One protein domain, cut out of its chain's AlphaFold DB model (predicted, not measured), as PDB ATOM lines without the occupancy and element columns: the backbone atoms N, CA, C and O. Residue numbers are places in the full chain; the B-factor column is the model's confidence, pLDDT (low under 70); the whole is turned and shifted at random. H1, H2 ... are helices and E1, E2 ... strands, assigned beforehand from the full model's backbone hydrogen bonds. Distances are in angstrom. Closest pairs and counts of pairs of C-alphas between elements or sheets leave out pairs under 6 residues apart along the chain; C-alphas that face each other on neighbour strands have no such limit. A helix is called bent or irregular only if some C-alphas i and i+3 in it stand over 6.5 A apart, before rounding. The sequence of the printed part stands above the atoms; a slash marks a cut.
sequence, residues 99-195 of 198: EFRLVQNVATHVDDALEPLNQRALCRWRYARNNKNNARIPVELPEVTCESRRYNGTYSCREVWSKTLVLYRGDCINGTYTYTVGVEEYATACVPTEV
ATOM      1  N   GLU A  99     360.040 257.931 227.606       36.53
ATOM      2  CA  GLU A  99     359.746 256.513 227.334       36.53
ATOM      3  C   GLU A  99     358.498 256.021 228.088       36.53
ATOM      4  O   GLU A  99     357.677 255.292 227.525       36.53
ATOM      5  N   PHE A 100     358.269 256.477 229.327       35.59
ATOM      6  CA  PHE A 100     357.027 256.179 230.053       35.59
ATOM      7  C   PHE A 100     355.800 256.891 229.460       35.59
ATOM      8  O   PHE A 100     354.709 256.309 229.440       35.59
ATOM      9  N   ARG A 101     355.957 258.116 228.933       33.84
ATOM     10  CA  ARG A 101     354.888 258.805 228.186       33.84
ATOM     11  C   ARG A 101     354.545 258.077 226.892       33.84
ATOM     12  O   ARG A 101     353.370 258.020 226.536       33.84
ATOM     13  N   LEU A 102     355.526 257.471 226.221       33.22
ATOM     14  CA  LEU A 102     355.290 256.681 225.014       33.22
ATOM     15  C   LEU A 102     354.405 255.455 225.303       33.22
ATOM     16  O   LEU A 102     353.468 255.194 224.554       33.22
ATOM     17  N   VAL A 103     354.619 254.756 226.425       33.56
ATOM     18  CA  VAL A 103     353.797 253.592 226.822       33.56
ATOM     19  C   VAL A 103     352.366 253.993 227.208       33.56
ATOM     20  O   VAL A 103     351.419 253.279 226.880       33.56
ATOM     21  N   GLN A 104     352.178 255.148 227.856       35.91
ATOM     22  CA  GLN A 104     350.836 255.665 228.159       35.91
ATOM     23  C   GLN A 104     350.081 256.104 226.897       35.91
ATOM     24  O   GLN A 104     348.892 255.813 226.778       35.91
ATOM     25  N   ASN A 105     350.771 256.718 225.929       30.38
ATOM     26  CA  ASN A 105     350.159 257.161 224.674       30.38
ATOM     27  C   ASN A 105     349.723 255.992 223.774       30.38
ATOM     28  O   ASN A 105     348.729 256.106 223.058       30.38
ATOM     29  N   VAL A 106     350.417 254.845 223.825       39.03
ATOM     30  CA  VAL A 106     349.998 253.640 223.086       39.03
ATOM     31  C   VAL A 106     348.680 253.091 223.635       39.03
ATOM     32  O   VAL A 106     347.813 252.728 222.848       39.03
ATOM     33  N   ALA A 107     348.482 253.080 224.957       41.03
ATOM     34  CA  ALA A 107     347.235 252.592 225.546       41.03
ATOM     35  C   ALA A 107     346.032 253.482 225.182       41.03
ATOM     36  O   ALA A 107     344.980 252.962 224.828       41.03
ATOM     37  N   THR A 108     346.202 254.809 225.185       42.12
ATOM     38  CA  THR A 108     345.126 255.753 224.832       42.12
ATOM     39  C   THR A 108     344.775 255.763 223.345       42.12
ATOM     40  O   THR A 108     343.650 256.092 222.994       42.12
ATOM     41  N   HIS A 109     345.699 255.389 222.451       45.91
ATOM     42  CA  HIS A 109     345.431 255.345 221.005       45.91
ATOM     43  C   HIS A 109     344.831 254.022 220.515       45.91
ATOM     44  O   HIS A 109     344.336 253.954 219.389       45.91
ATOM     45  N   VAL A 110     344.848 252.967 221.337       54.12
ATOM     46  CA  VAL A 110     344.176 251.701 221.008       54.12
ATOM     47  C   VAL A 110     342.656 251.848 221.126       54.12
ATOM     48  O   VAL A 110     341.934 251.286 220.303       54.12
ATOM     49  N   ASP A 111     342.165 252.647 222.073       52.38
ATOM     50  CA  ASP A 111     340.726 252.853 222.264       52.38
ATOM     51  C   ASP A 111     340.080 253.538 221.045       52.38
ATOM     52  O   ASP A 111     339.097 253.021 220.505       52.38
ATOM     53  N   ASP A 112     340.700 254.606 220.526       55.34
ATOM     54  CA  ASP A 112     340.226 255.326 219.330       55.34
ATOM     55  C   ASP A 112     340.284 254.454 218.059       55.34
ATOM     56  O   ASP A 112     339.435 254.558 217.170       55.34
ATOM     57  N   ALA A 113     341.270 253.553 217.963       61.25
ATOM     58  CA  ALA A 113     341.430 252.666 216.811       61.25
ATOM     59  C   ALA A 113     340.392 251.528 216.774       61.25
ATOM     60  O   ALA A 113     340.082 251.002 215.700       61.25
ATOM     61  N   LEU A 114     339.852 251.130 217.930       65.69
ATOM     62  CA  LEU A 114     338.928 249.999 218.057       65.69
ATOM     63  C   LEU A 114     337.449 250.410 218.001       65.69
ATOM     64  O   LEU A 114     336.587 249.563 217.748       65.69
ATOM     65  N   GLU A 115     337.131 251.693 218.167       69.94
ATOM     66  CA  GLU A 115     335.754 252.194 218.106       69.94
ATOM     67  C   GLU A 115     335.048 251.938 216.752       69.94
ATOM     68  O   GLU A 115     333.906 251.458 216.757       69.94
ATOM     69  N   PRO A 116     335.704 252.104 215.584       74.44
ATOM     70  CA  PRO A 116     335.108 251.740 214.296       74.44
ATOM     71  C   PRO A 116     334.809 250.239 214.163       74.44
ATOM     72  O   PRO A 116     333.850 249.852 213.491       74.44
ATOM     73  N   LEU A 117     335.618 249.378 214.795       72.44
ATOM     74  CA  LEU A 117     335.387 247.930 214.804       72.44
ATOM     75  C   LEU A 117     334.179 247.579 215.668       72.44
ATOM     76  O   LEU A 117     333.334 246.792 215.242       72.44
ATOM     77  N   ASN A 118     334.056 248.214 216.832       79.31
ATOM     78  CA  ASN A 118     332.916 248.032 217.721       79.31
ATOM     79  C   ASN A 118     331.590 248.413 217.036       79.31
ATOM     80  O   ASN A 118     330.633 247.641 217.050       79.31
ATOM     81  N   GLN A 119     331.535 249.552 216.338       77.94
ATOM     82  CA  GLN A 119     330.311 250.002 215.657       77.94
ATOM     83  C   GLN A 119     329.834 249.042 214.551       77.94
ATOM     84  O   GLN A 119     328.626 248.944 214.289       77.94
ATOM     85  N   ARG A 120     330.771 248.325 213.919       80.88
ATOM     86  CA  ARG A 120     330.521 247.376 212.821       80.88
ATOM     87  C   ARG A 120     330.329 245.932 213.286       80.88
ATOM     88  O   ARG A 120     329.919 245.097 212.482       80.88
ATOM     89  N   ALA A 121     330.626 245.621 214.545       83.00
ATOM     90  CA  ALA A 121     330.508 244.271 215.074       83.00
ATOM     91  C   ALA A 121     329.038 243.836 215.197       83.00
ATOM     92  O   ALA A 121     328.177 244.606 215.626       83.00
ATOM     93  N   LEU A 122     328.761 242.565 214.880       85.62
ATOM     94  CA  LEU A 122     327.446 241.947 215.117       85.62
ATOM     95  C   LEU A 122     327.087 241.949 216.610       85.62
ATOM     96  O   LEU A 122     325.939 242.175 216.984       85.62
ATOM     97  N   CYS A 123     328.091 241.729 217.459       89.75
ATOM     98  CA  CYS A 123     327.987 241.833 218.904       89.75
ATOM     99  C   CYS A 123     328.789 243.035 219.379       89.75
ATOM    100  O   CYS A 123     329.988 242.927 219.613       89.75
ATOM    101  N   ARG A 124     328.111 244.176 219.516       90.25
ATOM    102  CA  ARG A 124     328.709 245.399 220.054       90.25
ATOM    103  C   ARG A 124     329.083 245.235 221.520       90.25
ATOM    104  O   ARG A 124     328.419 244.510 222.274       90.25
ATOM    105  N   TRP A 125     330.129 245.934 221.926       90.44
ATOM    106  CA  TRP A 125     330.610 245.971 223.296       90.44
ATOM    107  C   TRP A 125     330.848 247.404 223.757       90.44
ATOM    108  O   TRP A 125     330.833 248.353 222.985       90.44
ATOM    109  N   ARG A 126     331.083 247.568 225.050       87.94
ATOM    110  CA  ARG A 126     331.526 248.828 225.646       87.94
ATOM    111  C   ARG A 126     332.661 248.549 226.609       87.94
ATOM    112  O   ARG A 126     332.642 247.512 227.269       87.94
ATOM    113  N   TYR A 127     333.603 249.473 226.736       84.31
ATOM    114  CA  TYR A 127     334.630 249.369 227.764       84.31
ATOM    115  C   TYR A 127     334.043 249.630 229.157       84.31
ATOM    116  O   TYR A 127     333.256 250.560 229.376       84.31
ATOM    117  N   ALA A 128     334.427 248.795 230.114       79.88
ATOM    118  CA  ALA A 128     334.114 248.945 231.518       79.88
ATOM    119  C   ALA A 128     334.956 250.094 232.086       79.88
ATOM    120  O   ALA A 128     336.133 249.943 232.397       79.88
ATOM    121  N   ARG A 129     334.329 251.260 232.268       65.56
ATOM    122  CA  ARG A 129     335.014 252.498 232.694       65.56
ATOM    123  C   ARG A 129     335.624 252.453 234.107       65.56
ATOM    124  O   ARG A 129     336.276 253.407 234.506       65.56
ATOM    125  N   ASN A 130     335.414 251.372 234.866       66.75
ATOM    126  CA  ASN A 130     335.730 251.297 236.296       66.75
ATOM    127  C   ASN A 130     336.726 250.180 236.682       66.75
ATOM    128  O   ASN A 130     336.844 249.882 237.870       66.75
ATOM    129  N   ASN A 131     337.473 249.572 235.749       76.38
ATOM    130  CA  ASN A 131     338.490 248.554 236.087       76.38
ATOM    131  C   ASN A 131     339.864 249.177 236.425       76.38
ATOM    132  O   ASN A 131     340.914 248.781 235.908       76.38
ATOM    133  N   LYS A 132     339.853 250.191 237.299       84.94
ATOM    134  CA  LYS A 132     341.063 250.861 237.787       84.94
ATOM    135  C   LYS A 132     341.501 250.252 239.115       84.94
ATOM    136  O   LYS A 132     340.783 250.334 240.110       84.94
ATOM    137  N   ASN A 133     342.707 249.700 239.156       87.75
ATOM    138  CA  ASN A 133     343.329 249.164 240.357       87.75
ATOM    139  C   ASN A 133     344.712 249.798 240.563       87.75
ATOM    140  O   ASN A 133     345.698 249.404 239.949       87.75
ATOM    141  N   ASN A 134     344.801 250.769 241.476       86.94
ATOM    142  CA  ASN A 134     346.048 251.491 241.767       86.94
ATOM    143  C   ASN A 134     347.127 250.623 242.445       86.94
ATOM    144  O   ASN A 134     348.278 251.049 242.545       86.94
ATOM    145  N   ALA A 135     346.765 249.436 242.941       88.62
ATOM    146  CA  ALA A 135     347.708 248.465 243.488       88.62
ATOM    147  C   ALA A 135     348.239 247.494 242.420       88.62
ATOM    148  O   ALA A 135     349.037 246.621 242.746       88.62
ATOM    149  N   ARG A 136     347.815 247.627 241.159       90.81
ATOM    150  CA  ARG A 136     348.180 246.753 240.042       90.81
ATOM    151  C   ARG A 136     348.908 247.545 238.957       90.81
ATOM    152  O   ARG A 136     348.661 248.733 238.769       90.81
ATOM    153  N   ILE A 137     349.787 246.875 238.224       87.81
ATOM    154  CA  ILE A 137     350.364 247.349 236.966       87.81
ATOM    155  C   ILE A 137     350.035 246.304 235.879       87.81
ATOM    156  O   ILE A 137     350.372 245.135 236.082       87.81
ATOM    157  N   PRO A 138     349.390 246.690 234.759       87.56
ATOM    158  CA  PRO A 138     348.866 248.028 234.475       87.56
ATOM    159  C   PRO A 138     347.712 248.404 235.419       87.56
ATOM    160  O   PRO A 138     346.971 247.551 235.916       87.56
ATOM    161  N   VAL A 139     347.583 249.705 235.691       85.81
ATOM    162  CA  VAL A 139     346.566 250.235 236.616       85.81
ATOM    163  C   VAL A 139     345.164 249.993 236.066       85.81
ATOM    164  O   VAL A 139     344.251 249.653 236.814       85.81
ATOM    165  N   GLU A 140     344.997 250.091 234.754       85.25
ATOM    166  CA  GLU A 140     343.734 249.871 234.057       85.25
ATOM    167  C   GLU A 140     343.886 248.667 233.130       85.25
ATOM    168  O   GLU A 140     344.909 248.508 232.464       85.25
ATOM    169  N   LEU A 141     342.878 247.798 233.136       86.75
ATOM    170  CA  LEU A 141     342.709 246.764 232.123       86.75
ATOM    171  C   LEU A 141     341.472 247.138 231.303       86.75
ATOM    172  O   LEU A 141     340.405 247.305 231.905       86.75
ATOM    173  N   PRO A 142     341.590 247.298 229.972       80.75
ATOM    174  CA  PRO A 142     340.464 247.634 229.114       80.75
ATOM    175  C   PRO A 142     339.563 246.405 228.976       80.75
ATOM    176  O   PRO A 142     339.707 245.582 228.075       80.75
ATOM    177  N   GLU A 143     338.666 246.245 229.940       87.12
ATOM    178  CA  GLU A 143     337.691 245.165 229.974       87.12
ATOM    179  C   GLU A 143     336.448 245.565 229.187       87.12
ATOM    180  O   GLU A 143     335.969 246.691 229.310       87.12
ATOM    181  N   VAL A 144     335.906 244.654 228.385       89.25
ATOM    182  CA  VAL A 144     334.700 244.909 227.594       89.25
ATOM    183  C   VAL A 144     333.471 244.235 228.192       89.25
ATOM    184  O   VAL A 144     333.549 243.198 228.839       89.25
ATOM    185  N   THR A 145     332.297 244.796 227.932       90.50
ATOM    186  CA  THR A 145     331.002 244.187 228.260       90.50
ATOM    187  C   THR A 145     330.119 244.205 227.025       90.50
ATOM    188  O   THR A 145     329.999 245.248 226.380       90.50
ATOM    189  N   CYS A 146     329.461 243.090 226.704       90.56
ATOM    190  CA  CYS A 146     328.561 243.050 225.547       90.56
ATOM    191  C   CYS A 146     327.316 243.908 225.791       90.56
ATOM    192  O   CYS A 146     326.675 243.799 226.839       90.56
ATOM    193  N   GLU A 147     326.949 244.747 224.820       88.81
ATOM    194  CA  GLU A 147     325.803 245.660 224.949       88.81
ATOM    195  C   GLU A 147     324.466 244.917 224.906       88.81
ATOM    196  O   GLU A 147     323.561 245.196 225.692       88.81
ATOM    197  N   SER A 148     324.354 243.934 224.012       81.19
ATOM    198  CA  SER A 148     323.200 243.043 223.920       81.19
ATOM    199  C   SER A 148     323.630 241.612 224.188       81.19
ATOM    200  O   SER A 148     324.709 241.201 223.782       81.19
ATOM    201  N   ARG A 149     322.762 240.824 224.834       70.81
ATOM    202  CA  ARG A 149     322.958 239.376 225.015       70.81
ATOM    203  C   ARG A 149     322.337 238.541 223.898       70.81
ATOM    204  O   ARG A 149     322.630 237.353 223.811       70.81
ATOM    205  N   ARG A 150     321.481 239.124 223.056       70.38
ATOM    206  CA  ARG A 150     320.804 238.422 221.957       70.38
ATOM    207  C   ARG A 150     320.915 239.209 220.663       70.38
ATOM    208  O   ARG A 150     320.660 240.410 220.635       70.38
ATOM    209  N   TYR A 151     321.240 238.492 219.600       67.94
ATOM    210  CA  TYR A 151     321.218 238.989 218.240       67.94
ATOM    211  C   TYR A 151     320.283 238.092 217.421       67.94
ATOM    212  O   TYR A 151     320.554 236.917 217.196       67.94
ATOM    213  N   ASN A 152     319.140 238.652 217.023       73.62
ATOM    214  CA  ASN A 152     318.186 238.039 216.096       73.62
ATOM    215  C   ASN A 152     317.611 236.652 216.480       73.62
ATOM    216  O   ASN A 152     317.338 235.840 215.608       73.62
ATOM    217  N   GLY A 153     317.422 236.352 217.771       70.94
ATOM    218  CA  GLY A 153     316.746 235.125 218.244       70.94
ATOM    219  C   GLY A 153     317.542 233.819 218.087       70.94
ATOM    220  O   GLY A 153     317.466 232.966 218.966       70.94
ATOM    221  N   THR A 154     318.351 233.699 217.034       77.75
ATOM    222  CA  THR A 154     319.214 232.553 216.706       77.75
ATOM    223  C   THR A 154     320.618 232.672 217.294       77.75
ATOM    224  O   THR A 154     321.277 231.658 217.509       77.75
ATOM    225  N   TYR A 155     321.082 233.892 217.589       83.06
ATOM    226  CA  TYR A 155     322.415 234.140 218.134       83.06
ATOM    227  C   TYR A 155     322.357 234.857 219.489       83.06
ATOM    228  O   TYR A 155     321.474 235.670 219.782       83.06
ATOM    229  N   SER A 156     323.338 234.567 220.334       89.31
ATOM    230  CA  SER A 156     323.605 235.251 221.595       89.31
ATOM    231  C   SER A 156     325.021 235.798 221.601       89.31
ATOM    232  O   SER A 156     325.943 235.155 221.108       89.31
ATOM    233  N   CYS A 157     325.203 236.989 222.155       91.12
ATOM    234  CA  CYS A 157     326.529 237.577 222.275       91.12
ATOM    235  C   CYS A 157     327.177 237.127 223.578       91.12
ATOM    236  O   CYS A 157     326.540 237.154 224.637       91.12
ATOM    237  N   ARG A 158     328.447 236.728 223.495       91.12
ATOM    238  CA  ARG A 158     329.247 236.318 224.647       91.12
ATOM    239  C   ARG A 158     330.574 237.051 224.685       91.12
ATOM    240  O   ARG A 158     331.175 237.321 223.649       91.12
ATOM    241  N   GLU A 159     331.009 237.329 225.903       92.19
ATOM    242  CA  GLU A 159     332.318 237.901 226.192       92.19
ATOM    243  C   GLU A 159     333.398 236.842 225.962       92.19
ATOM    244  O   GLU A 159     333.275 235.697 226.411       92.19
ATOM    245  N   VAL A 160     334.456 237.236 225.263       91.12
ATOM    246  CA  VAL A 160     335.681 236.456 225.116       91.12
ATOM    247  C   VAL A 160     336.631 236.884 226.220       91.12
ATOM    248  O   VAL A 160     336.980 238.057 226.317       91.12
ATOM    249  N   TRP A 161     337.037 235.928 227.049       90.56
ATOM    250  CA  TRP A 161     337.904 236.164 228.197       90.56
ATOM    251  C   TRP A 161     339.347 235.798 227.858       90.56
ATOM    252  O   TRP A 161     339.606 234.744 227.277       90.56
ATOM    253  N   SER A 162     340.282 236.662 228.244       88.94
ATOM    254  CA  SER A 162     341.723 236.454 228.110       88.94
ATOM    255  C   SER A 162     342.403 236.507 229.473       88.94
ATOM    256  O   SER A 162     341.865 237.075 230.422       88.94
ATOM    257  N   LYS A 163     343.600 235.923 229.561       89.25
ATOM    258  CA  LYS A 163     344.481 235.985 230.731       89.25
ATOM    259  C   LYS A 163     345.645 236.916 230.446       89.25
ATOM    260  O   LYS A 163     346.234 236.843 229.373       89.25
ATOM    261  N   THR A 164     346.022 237.727 231.424       87.75
ATOM    262  CA  THR A 164     347.219 238.569 231.345       87.75
ATOM    263  C   THR A 164     348.021 238.527 232.638       87.75
ATOM    264  O   THR A 164     347.481 238.261 233.714       87.75
ATOM    265  N   LEU A 165     349.325 238.772 232.518       89.19
ATOM    266  CA  LEU A 165     350.219 238.933 233.656       89.19
ATOM    267  C   LEU A 165     350.099 240.352 234.200       89.19
ATOM    268  O   LEU A 165     350.099 241.324 233.446       89.19
ATOM    269  N   VAL A 166     350.039 240.463 235.521       89.12
ATOM    270  CA  VAL A 166     349.971 241.745 236.222       89.12
ATOM    271  C   VAL A 166     350.972 241.764 237.368       89.12
ATOM    272  O   VAL A 166     351.303 240.723 237.939       89.12
ATOM    273  N   LEU A 167     351.457 242.949 237.725       88.75
ATOM    274  CA  LEU A 167     352.282 243.137 238.918       88.75
ATOM    275  C   LEU A 167     351.444 243.792 240.007       88.75
ATOM    276  O   LEU A 167     350.964 244.911 239.829       88.75
ATOM    277  N   TYR A 168     351.299 243.130 241.150       89.50
ATOM    278  CA  TYR A 168     350.688 243.734 242.326       89.50
ATOM    279  C   TYR A 168     351.748 244.373 243.204       89.50
ATOM    280  O   TYR A 168     352.712 243.723 243.613       89.50
ATOM    281  N   ARG A 169     351.534 245.646 243.514       86.62
ATOM    282  CA  ARG A 169     352.304 246.406 244.486       86.62
ATOM    283  C   ARG A 169     351.975 245.895 245.888       86.62
ATOM    284  O   ARG A 169     350.834 245.991 246.336       86.62
ATOM    285  N   GLY A 170     352.982 245.353 246.556       85.44
ATOM    286  CA  GLY A 170     352.945 244.953 247.956       85.44
ATOM    287  C   GLY A 170     353.369 246.084 248.891       85.44
ATOM    288  O   GLY A 170     353.259 247.272 248.570       85.44
ATOM    289  N   ASP A 171     353.876 245.701 250.059       83.38
ATOM    290  CA  ASP A 171     354.303 246.645 251.086       83.38
ATOM    291  C   ASP A 171     355.507 247.482 250.638       83.38
ATOM    292  O   ASP A 171     356.363 247.031 249.865       83.38
ATOM    293  N   CYS A 172     355.568 248.712 251.156       82.44
ATOM    294  CA  CYS A 172     356.733 249.577 251.031       82.44
ATOM    295  C   CYS A 172     357.696 249.300 252.190       82.44
ATOM    296  O   CYS A 172     357.402 249.627 253.340       82.44
ATOM    297  N   ILE A 173     358.853 248.722 251.883       80.12
ATOM    298  CA  ILE A 173     359.901 248.388 252.849       80.12
ATOM    299  C   ILE A 173     361.119 249.249 252.514       80.12
ATOM    300  O   ILE A 173     361.594 249.243 251.381       80.12
ATOM    301  N   ASN A 174     361.607 250.027 253.484       85.06
ATOM    302  CA  ASN A 174     362.768 250.917 253.319       85.06
ATOM    303  C   ASN A 174     362.652 251.874 252.115       85.06
ATOM    304  O   ASN A 174     363.613 252.096 251.384       85.06
ATOM    305  N   GLY A 175     361.453 252.419 251.876       77.81
ATOM    306  CA  GLY A 175     361.206 253.339 250.761       77.81
ATOM    307  C   GLY A 175     361.099 252.664 249.391       77.81
ATOM    308  O   GLY A 175     361.031 253.367 248.388       77.81
ATOM    309  N   THR A 176     361.032 251.330 249.336       76.38
ATOM    310  CA  THR A 176     360.885 250.556 248.097       76.38
ATOM    311  C   THR A 176     359.626 249.697 248.133       76.38
ATOM    312  O   THR A 176     359.392 248.975 249.102       76.38
ATOM    313  N   TYR A 177     358.818 249.739 247.072       79.94
ATOM    314  CA  TYR A 177     357.690 248.819 246.921       79.94
ATOM    315  C   TYR A 177     358.167 247.415 246.557       79.94
ATOM    316  O   TYR A 177     358.974 247.237 245.645       79.94
ATOM    317  N   THR A 178     357.611 246.414 247.231       86.44
ATOM    318  CA  THR A 178     357.689 245.020 246.784       86.44
ATOM    319  C   THR A 178     356.652 244.763 245.690       86.44
ATOM    320  O   THR A 178     355.604 245.410 245.659       86.44
ATOM    321  N   TYR A 179     356.931 243.832 244.777       87.88
ATOM    322  CA  TYR A 179     356.000 243.449 243.714       87.88
ATOM    323  C   TYR A 179     355.827 241.937 243.668       87.88
ATOM    324  O   TYR A 179     356.781 241.186 243.858       87.88
ATOM    325  N   THR A 180     354.603 241.497 243.390       91.12
ATOM    326  CA  THR A 180     354.275 240.085 243.168       91.12
ATOM    327  C   THR A 180     353.633 239.914 241.799       91.12
ATOM    328  O   THR A 180     352.826 240.743 241.378       91.12
ATOM    329  N   VAL A 181     354.016 238.854 241.085       90.81
ATOM    330  CA  VAL A 181     353.434 238.524 239.780       90.81
ATOM    331  C   VAL A 181     352.113 237.794 240.000       90.81
ATOM    332  O   VAL A 181     352.056 236.817 240.746       90.81
ATOM    333  N   GLY A 182     351.061 238.266 239.341       90.31
ATOM    334  CA  GLY A 182     349.746 237.642 239.311       90.31
ATOM    335  C   GLY A 182     349.258 237.397 237.889       90.31
ATOM    336  O   GLY A 182     349.835 237.889 236.920       90.31
ATOM    337  N   VAL A 183     348.171 236.635 237.779       91.88
ATOM    338  CA  VAL A 183     347.427 236.440 236.532       91.88
ATOM    339  C   VAL A 183     346.009 236.936 236.762       91.88
ATOM    340  O   VAL A 183     345.355 236.491 237.705       91.88
ATOM    341  N   GLU A 184     345.536 237.823 235.894       89.81
ATOM    342  CA  GLU A 184     344.145 238.271 235.880       89.81
ATOM    343  C   GLU A 184     343.445 237.844 234.593       89.81
ATOM    344  O   GLU A 184     344.064 237.733 233.532       89.81
ATOM    345  N   GLU A 185     342.145 237.590 234.709       91.25
ATOM    346  CA  GLU A 185     341.247 237.332 233.587       91.25
ATOM    347  C   GLU A 185     340.404 238.580 233.318       91.25
ATOM    348  O   GLU A 185     339.898 239.194 234.257       91.25
ATOM    349  N   TYR A 186     340.248 238.947 232.049       89.38
ATOM    350  CA  TYR A 186     339.427 240.083 231.629       89.38
ATOM    351  C   TYR A 186     338.788 239.811 230.265       89.38
ATOM    352  O   TYR A 186     339.346 239.088 229.433       89.38
ATOM    353  N   ALA A 187     337.605 240.375 230.036       91.50
ATOM    354  CA  ALA A 187     336.925 240.288 228.752       91.50
ATOM    355  C   ALA A 187     337.563 241.242 227.728       91.50
ATOM    356  O   ALA A 187     337.715 242.430 228.003       91.50
ATOM    357  N   THR A 188     337.905 240.743 226.537       88.44
ATOM    358  CA  THR A 188     338.585 241.513 225.474       88.44
ATOM    359  C   THR A 188     337.697 241.842 224.281       88.44
ATOM    360  O   THR A 188     337.935 242.831 223.594       88.44
ATOM    361  N   ALA A 189     336.687 241.014 224.005       88.38
ATOM    362  CA  ALA A 189     335.792 241.186 222.864       88.38
ATOM    363  C   ALA A 189     334.416 240.563 223.123       88.38
ATOM    364  O   ALA A 189     334.231 239.786 224.062       88.38
ATOM    365  N   CYS A 190     333.466 240.859 222.237       90.25
ATOM    366  CA  CYS A 190     332.164 240.205 222.186       90.25
ATOM    367  C   CYS A 190     331.964 239.500 220.849       90.25
ATOM    368  O   CYS A 190     332.157 240.094 219.790       90.25
ATOM    369  N   VAL A 191     331.548 238.235 220.896       90.75
ATOM    370  CA  VAL A 191     331.346 237.400 219.703       90.75
ATOM    371  C   VAL A 191     329.936 236.808 219.663       90.75
ATOM    372  O   VAL A 191     329.381 236.481 220.721       90.75
ATOM    373  N   PRO A 192     329.332 236.662 218.469       91.06
ATOM    374  CA  PRO A 192     328.072 235.950 218.316       91.06
ATOM    375  C   PRO A 192     328.296 234.445 218.489       91.06
ATOM    376  O   PRO A 192     329.256 233.873 217.982       91.06
ATOM    377  N   THR A 193     327.385 233.801 219.204       88.62
ATOM    378  CA  THR A 193     327.351 232.355 219.436       88.62
ATOM    379  C   THR A 193     325.948 231.850 219.156       88.62
ATOM    380  O   THR A 193     324.977 232.516 219.517       88.62
ATOM    381  N   GLU A 194     325.816 230.701 218.505       85.19
ATOM    382  CA  GLU A 194     324.506 230.105 218.242       85.19
ATOM    383  C   GLU A 194     323.790 229.777 219.559       85.19
ATOM    384  O   GLU A 194     324.387 229.279 220.519       85.19
ATOM    385  N   VAL A 195     322.498 230.089 219.624       76.38
ATOM    386  CA  VAL A 195     321.649 229.661 220.735       76.38
ATOM    387  C   VAL A 195     321.325 228.196 220.481       76.38
ATOM    388  O   VAL A 195     320.489 227.897 219.632       76.38
TER     389      VAL A 195
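What this domain is: This is residues 99 to 195 of the 198 residues of an uncharacterized protein of Stichopus japonicus (UniProt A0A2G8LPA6). A long, twisted two-stranded hairpin, E3 and E4, makes the long axis; the short hairpin of E1 and E2 packs on it through E2, and helix H1 runs along the other side of that short hairpin, its residues 99 to 106 sticking out. The 97 printed residues, mixed in class, run H1, E1, E2, E3, E4, with two antiparallel sheets, E1 - E2 and E3 - E4. The whole is loose, radius of gyration of the C-alphas 17.0 A, a rod of 60 by 27 by 18 A.

Where its parts are: H1, residues 99 to 120, begins at C-alpha 99 (359.746, 256.513, 227.334) and spans 33.9 A; it is irregular, only just, with C-alphas 113 and 116 6.9 A apart. E1 is 125 to 127, 6.9 A; E2 144 to 146, 6.7 A; E3 155 to 173, 53.0 A; E4 176 to 194, 51.3 A, ending at C-alpha 194 (324.506, 230.105, 218.242).

How they stand to each other: In H1, 13 of 18 O i to N i+4 pairs are within hydrogen-bond range. H1 is apart from E2, E3 and E4. The hairpin E1 and E2 has N 126 and O 145 at 2.9 A. The closest C-alphas of E2 and E4, Val 144 and Ala 187, are 5.3 A apart. The hairpin E3 and E4 has N 168 and O 180 at 2.8 A. Residues 136 to 137 pair antiparallel with 167 to 168 of E3.

The domain as a whole: The C-alphas farthest apart, of Gly 153 and Asn 174, are 60.0 A apart. The printed part has no cut. The link E1 to E2 is long, 16 residues. Residues 99 to 115, 129 to 130 and 151 have pLDDT under 70.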